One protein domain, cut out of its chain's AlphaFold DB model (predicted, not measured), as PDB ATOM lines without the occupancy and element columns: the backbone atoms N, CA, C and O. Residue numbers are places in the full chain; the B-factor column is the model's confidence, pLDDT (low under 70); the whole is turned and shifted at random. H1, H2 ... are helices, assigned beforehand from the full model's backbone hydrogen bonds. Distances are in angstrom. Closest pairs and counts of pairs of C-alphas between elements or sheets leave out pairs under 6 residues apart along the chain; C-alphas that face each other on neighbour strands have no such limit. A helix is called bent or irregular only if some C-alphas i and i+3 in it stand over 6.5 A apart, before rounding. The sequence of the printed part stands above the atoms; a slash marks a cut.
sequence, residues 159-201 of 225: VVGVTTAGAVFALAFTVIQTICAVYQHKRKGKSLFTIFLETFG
ATOM      1  N   VAL A 159      17.372 -36.358 -23.002       81.44
ATOM      2  CA  VAL A 159      17.213 -35.287 -22.006       81.44
ATOM      3  C   VAL A 159      17.316 -33.901 -22.647       81.44
ATOM      4  O   VAL A 159      16.498 -33.024 -22.367       81.44
ATOM      5  N   VAL A 160      18.288 -33.700 -23.540       81.44
ATOM      6  CA  VAL A 160      18.491 -32.425 -24.249       81.44
ATOM      7  C   VAL A 160      17.342 -32.163 -25.226       81.44
ATOM      8  O   VAL A 160      16.864 -31.031 -25.337       81.44
ATOM      9  N   GLY A 161      16.838 -33.209 -25.884       81.31
ATOM     10  CA  GLY A 161      15.657 -33.121 -26.742       81.31
ATOM     11  C   GLY A 161      14.403 -32.676 -25.981       81.31
ATOM     12  O   GLY A 161      13.763 -31.696 -26.367       81.31
ATOM     13  N   VAL A 162      14.075 -33.348 -24.869       85.56
ATOM     14  CA  VAL A 162      12.868 -33.057 -24.071       85.56
ATOM     15  C   VAL A 162      12.927 -31.668 -23.436       85.56
ATOM     16  O   VAL A 162      11.950 -30.921 -23.504       85.56
ATOM     17  N   THR A 163      14.069 -31.286 -22.862       87.19
ATOM     18  CA  THR A 163      14.243 -29.958 -22.241       87.19
ATOM     19  C   THR A 163      14.091 -28.829 -23.258       87.19
ATOM     20  O   THR A 163      13.378 -27.859 -23.003       87.19
ATOM     21  N   THR A 164      14.687 -28.977 -24.442       83.25
ATOM     22  CA  THR A 164      14.567 -27.979 -25.513       83.25
ATOM     23  C   THR A 164      13.129 -27.872 -26.018       83.25
ATOM     24  O   THR A 164      12.624 -26.763 -26.191       83.25
ATOM     25  N   ALA A 165      12.442 -29.001 -26.218       85.75
ATOM     26  CA  ALA A 165      11.036 -29.000 -26.616       85.75
ATOM     27  C   ALA A 165      10.160 -28.298 -25.567       85.75
ATOM     28  O   ALA A 165       9.369 -27.424 -25.918       85.75
ATOM     29  N   GLY A 166      10.357 -28.613 -24.283       90.81
ATOM     30  CA  GLY A 166       9.668 -27.956 -23.173       90.81
ATOM     31  C   GLY A 166       9.870 -26.440 -23.169       90.81
ATOM     32  O   GLY A 166       8.898 -25.696 -23.063       90.81
ATOM     33  N   ALA A 167      11.106 -25.971 -23.377       91.25
ATOM     34  CA  ALA A 167      11.409 -24.543 -23.465       91.25
ATOM     35  C   ALA A 167      10.692 -23.860 -24.646       91.25
ATOM     36  O   ALA A 167      10.136 -22.776 -24.483       91.25
ATOM     37  N   VAL A 168      10.653 -24.501 -25.821       91.56
ATOM     38  CA  VAL A 168       9.934 -23.980 -26.998       91.56
ATOM     39  C   VAL A 168       8.427 -23.907 -26.743       91.56
ATOM     40  O   VAL A 168       7.805 -22.897 -27.072       91.56
ATOM     41  N   PHE A 169       7.837 -24.939 -26.133       92.50
ATOM     42  CA  PHE A 169       6.416 -24.940 -25.777       92.50
ATOM     43  C   PHE A 169       6.081 -23.869 -24.741       92.50
ATOM     44  O   PHE A 169       5.100 -23.151 -24.920       92.50
ATOM     45  N   ALA A 170       6.907 -23.718 -23.703       91.62
ATOM     46  CA  ALA A 170       6.744 -22.663 -22.709       91.62
ATOM     47  C   ALA A 170       6.783 -21.278 -23.371       91.62
ATOM     48  O   ALA A 170       5.891 -20.466 -23.146       91.62
ATOM     49  N   LEU A 171       7.749 -21.039 -24.263       93.12
ATOM     50  CA  LEU A 171       7.875 -19.778 -24.997       93.12
ATOM     51  C   LEU A 171       6.641 -19.513 -25.878       93.12
ATOM     52  O   LEU A 171       6.089 -18.413 -25.853       93.12
ATOM     53  N   ALA A 172       6.152 -20.520 -26.607       90.94
ATOM     54  CA  ALA A 172       4.929 -20.403 -27.402       90.94
ATOM     55  C   ALA A 172       3.705 -20.077 -26.531       90.94
ATOM     56  O   ALA A 172       2.903 -19.215 -26.893       90.94
ATOM     57  N   PHE A 173       3.586 -20.717 -25.364       87.94
ATOM     58  CA  PHE A 173       2.513 -20.456 -24.410       87.94
ATOM     59  C   PHE A 173       2.568 -19.017 -23.886       87.94
ATOM     60  O   PHE A 173       1.550 -18.328 -23.901       87.94
ATOM     61  N   THR A 174       3.757 -18.517 -23.539       87.50
ATOM     62  CA  THR A 174       3.967 -17.123 -23.119       87.50
ATOM     63  C   THR A 174       3.582 -16.130 -24.215       87.50
ATOM     64  O   THR A 174       2.946 -15.114 -23.934       87.50
ATOM     65  N   VAL A 175       3.908 -16.411 -25.483       90.31
ATOM     66  CA  VAL A 175       3.516 -15.549 -26.614       90.31
ATOM     67  C   VAL A 175       1.997 -15.510 -26.768       90.31
ATOM     68  O   VAL A 175       1.428 -14.427 -26.901       90.31
ATOM     69  N   ILE A 176       1.326 -16.662 -26.697       88.56
ATOM     70  CA  ILE A 176      -0.140 -16.742 -26.771       88.56
ATOM     71  C   ILE A 176      -0.774 -15.973 -25.610       88.56
ATOM     72  O   ILE A 176      -1.649 -15.139 -25.840       88.56
ATOM     73  N   GLN A 177      -0.296 -16.192 -24.380       78.62
ATOM     74  CA  GLN A 177      -0.753 -15.463 -23.196       78.62
ATOM     75  C   GLN A 177      -0.596 -13.953 -23.372       78.62
ATOM     76  O   GLN A 177      -1.539 -13.204 -23.123       78.62
ATOM     77  N   THR A 178       0.556 -13.506 -23.876       83.06
ATOM     78  CA  THR A 178       0.836 -12.089 -24.124       83.06
ATOM     79  C   THR A 178      -0.128 -11.503 -25.158       83.06
ATOM     80  O   THR A 178      -0.701 -10.440 -24.931       83.06
ATOM     81  N   ILE A 179      -0.379 -12.203 -26.269       87.00
ATOM     82  CA  ILE A 179      -1.320 -11.757 -27.311       87.00
ATOM     83  C   ILE A 179      -2.753 -11.688 -26.767       87.00
ATOM     84  O   ILE A 179      -3.438 -10.683 -26.967       87.00
ATOM     85  N   CYS A 180      -3.208 -12.723 -26.054       79.38
ATOM     86  CA  CYS A 180      -4.526 -12.741 -25.421       79.38
ATOM     87  C   CYS A 180      -4.677 -11.602 -24.403       79.38
ATOM     88  O   CYS A 180      -5.721 -10.947 -24.370       79.38
ATOM     89  N   ALA A 181      -3.638 -11.324 -23.612       76.19
ATOM     90  CA  ALA A 181      -3.636 -10.237 -22.642       76.19
ATOM     91  C   ALA A 181      -3.687  -8.860 -23.322       76.19
ATOM     92  O   ALA A 181      -4.489  -8.016 -22.926       76.19
ATOM     93  N   VAL A 182      -2.921  -8.648 -24.399       78.06
ATOM     94  CA  VAL A 182      -2.972  -7.417 -25.210       78.06
ATOM     95  C   VAL A 182      -4.349  -7.231 -25.863       78.06
ATOM     96  O   VAL A 182      -4.880  -6.120 -25.907       78.06
ATOM     97  N   TYR A 183      -4.984  -8.311 -26.326       78.56
ATOM     98  CA  TYR A 183      -6.329  -8.241 -26.898       78.56
ATOM     99  C   TYR A 183      -7.387  -7.855 -25.849       78.56
ATOM    100  O   TYR A 183      -8.234  -6.996 -26.103       78.56
ATOM    101  N   GLN A 184      -7.315  -8.429 -24.643       68.88
ATOM    102  CA  GLN A 184      -8.173  -8.030 -23.520       68.88
ATOM    103  C   GLN A 184      -7.890  -6.596 -23.050       68.88
ATOM    104  O   GLN A 184      -8.804  -5.877 -22.645       68.88
ATOM    105  N   HIS A 185      -6.633  -6.163 -23.132       67.19
ATOM    106  CA  HIS A 185      -6.182  -4.824 -22.773       67.19
ATOM    107  C   HIS A 185      -6.740  -3.741 -23.692       67.19
ATOM    108  O   HIS A 185      -7.246  -2.740 -23.183       67.19
ATOM    109  N   LYS A 186      -6.745  -3.956 -25.014       64.69
ATOM    110  CA  LYS A 186      -7.352  -3.014 -25.969       64.69
ATOM    111  C   LYS A 186      -8.830  -2.745 -25.646       64.69
ATOM    112  O   LYS A 186      -9.361  -1.696 -25.993       64.69
ATOM    113  N   ARG A 187      -9.481  -3.675 -24.939       65.25
ATOM    114  CA  ARG A 187     -10.859  -3.560 -24.451       65.25
ATOM    115  C   ARG A 187     -10.991  -2.858 -23.082       65.25
ATOM    116  O   ARG A 187     -12.092  -2.431 -22.761       65.25
ATOM    117  N   LYS A 188      -9.923  -2.752 -22.275       65.38
ATOM    118  CA  LYS A 188      -9.948  -2.264 -20.871       65.38
ATOM    119  C   LYS A 188      -9.019  -1.073 -20.548       65.38
ATOM    120  O   LYS A 188      -9.123  -0.539 -19.452       65.38
ATOM    121  N   GLY A 189      -8.111  -0.658 -21.438       64.44
ATOM    122  CA  GLY A 189      -7.333   0.588 -21.294       64.44
ATOM    123  C   GLY A 189      -6.238   0.629 -20.206       64.44
ATOM    124  O   GLY A 189      -5.893   1.716 -19.761       64.44
ATOM    125  N   LYS A 190      -5.680  -0.511 -19.756       61.66
ATOM    126  CA  LYS A 190      -4.574  -0.567 -18.752       61.66
ATOM    127  C   LYS A 190      -3.180  -0.233 -19.352       61.66
ATOM    128  O   LYS A 190      -3.103   0.212 -20.483       61.66
ATOM    129  N   SER A 191      -2.054  -0.400 -18.650       61.88
ATOM    130  CA  SER A 191      -0.698  -0.267 -19.239       61.88
ATOM    131  C   SER A 191      -0.074  -1.648 -19.482       61.88
ATOM    132  O   SER A 191      -0.262  -2.560 -18.679       61.88
ATOM    133  N   LEU A 192       0.685  -1.808 -20.573       64.62
ATOM    134  CA  LEU A 192       1.379  -3.055 -20.950       64.62
ATOM    135  C   LEU A 192       2.377  -3.512 -19.868       64.62
ATOM    136  O   LEU A 192       2.530  -4.706 -19.616       64.62
ATOM    137  N   PHE A 193       2.996  -2.548 -19.183       68.12
ATOM    138  CA  PHE A 193       3.905  -2.784 -18.064       68.12
ATOM    139  C   PHE A 193       3.189  -3.423 -16.865       68.12
ATOM    140  O   PHE A 193       3.701  -4.366 -16.275       68.12
ATOM    141  N   THR A 194       1.964  -2.988 -16.552       64.19
ATOM    142  CA  THR A 194       1.173  -3.536 -15.437       64.19
ATOM    143  C   THR A 194       0.800  -4.999 -15.670       64.19
ATOM    144  O   THR A 194       0.844  -5.794 -14.744       64.19
ATOM    145  N   ILE A 195       0.507  -5.379 -16.916       65.56
ATOM    146  CA  ILE A 195       0.185  -6.767 -17.283       65.56
ATOM    147  C   ILE A 195       1.413  -7.660 -17.177       65.56
ATOM    148  O   ILE A 195       1.305  -8.787 -16.699       65.56
ATOM    149  N   PHE A 196       2.573  -7.169 -17.618       70.06
ATOM    150  CA  PHE A 196       3.827  -7.891 -17.443       70.06
ATOM    151  C   PHE A 196       4.073  -8.152 -15.951       70.06
ATOM    152  O   PHE A 196       4.323  -9.287 -15.559       70.06
ATOM    153  N   LEU A 197       3.897  -7.137 -15.103       71.56
ATOM    154  CA  LEU A 197       4.070  -7.301 -13.662       71.56
ATOM    155  C   LEU A 197       3.026  -8.236 -13.030       71.56
ATOM    156  O   LEU A 197       3.410  -9.078 -12.230       71.56
ATOM    157  N   GLU A 198       1.747  -8.163 -13.402       69.38
ATOM    158  CA  GLU A 198       0.708  -9.075 -12.881       69.38
ATOM    159  C   GLU A 198       0.916 -10.526 -13.361       69.38
ATOM    160  O   GLU A 198       0.796 -11.466 -12.582       69.38
ATOM    161  N   THR A 199       1.287 -10.729 -14.630       67.62
ATOM    162  CA  THR A 199       1.488 -12.071 -15.219       67.62
ATOM    163  C   THR A 199       2.711 -12.775 -14.635       67.62
ATOM    164  O   THR A 199       2.693 -13.988 -14.440       67.62
ATOM    165  N   PHE A 200       3.775 -12.023 -14.343       72.50
ATOM    166  CA  PHE A 200       4.997 -12.549 -13.734       72.50
ATOM    167  C   PHE A 200       5.007 -12.437 -12.199       72.50
ATOM    168  O   PHE A 200       6.027 -12.730 -11.580       72.50
ATOM    169  N   GLY A 201       3.888 -12.039 -11.578       66.88
ATOM    170  CA  GLY A 201       3.727 -12.000 -10.119       66.88
ATOM    171  C   GLY A 201       4.515 -10.898  -9.400       66.88
ATOM    172  O   GLY A 201       4.739 -10.989  -8.199       66.88
TER     173      GLY A 201
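What this domain is: This is residues 159 to 201 of the 225 residues of an uncharacterized protein of Arachis hypogaea (UniProt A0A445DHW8). One long straight helix, H1, makes the length of the domain, and after its last residue, Lys 186, the backbone folds back through residues 187 to 191 into a short second helix, H2, which sits over residues 181 to 185 of H1 like the short arm of a hook. The first part of H1, residues 159 to 173, sticks out as a free rod. The printed part has 43 residues with two named helices, H1 then H2, and no named strand; the class is all helix. The whole is only just loose, close to extended, with a radius of gyration of the C-alphas of 13.5 A and spans of 43 by 18 by 9 A.

How they stand to each other: H1, residues 159 to 186, stands free over residues 159 to 173. H2, residues 192 to 199, follows it after a tight link of 5 residues. The two helices only just touch, with 3 pairs of C-alphas within 8 A; the closest are those of Ala 181 and Ile 195, 7.4 A apart. H1 touches H2 with residues 181 to 185 alone. Their lines stand at a steep tilt of 53 degrees, and they run opposite ways. Their centres are 15.7 A apart. In H1 and H2 every O i to N i+4 pair is within hydrogen-bond range.

Where its parts are: H1 has 28 residues and measures 40.8 A from C-alpha 159 at (17.213, -35.287, -22.006) to C-alpha 186 at (-7.352, -3.014, -25.969). H2 has 8 residues and measures 10.7 A from Leu 192 to Thr 199, whose C-alpha is at (1.488, -12.071, -15.219). Neither helix is bent.

The domain as a whole: The two C-alphas farthest apart are those of Val 159 and Gly 189, at 43.5 A. The printed part has no cut. Its mean pLDDT is 77.7, and confidence in the model is low, under 70, at residues 184 to 195, 198 to 199 and 201.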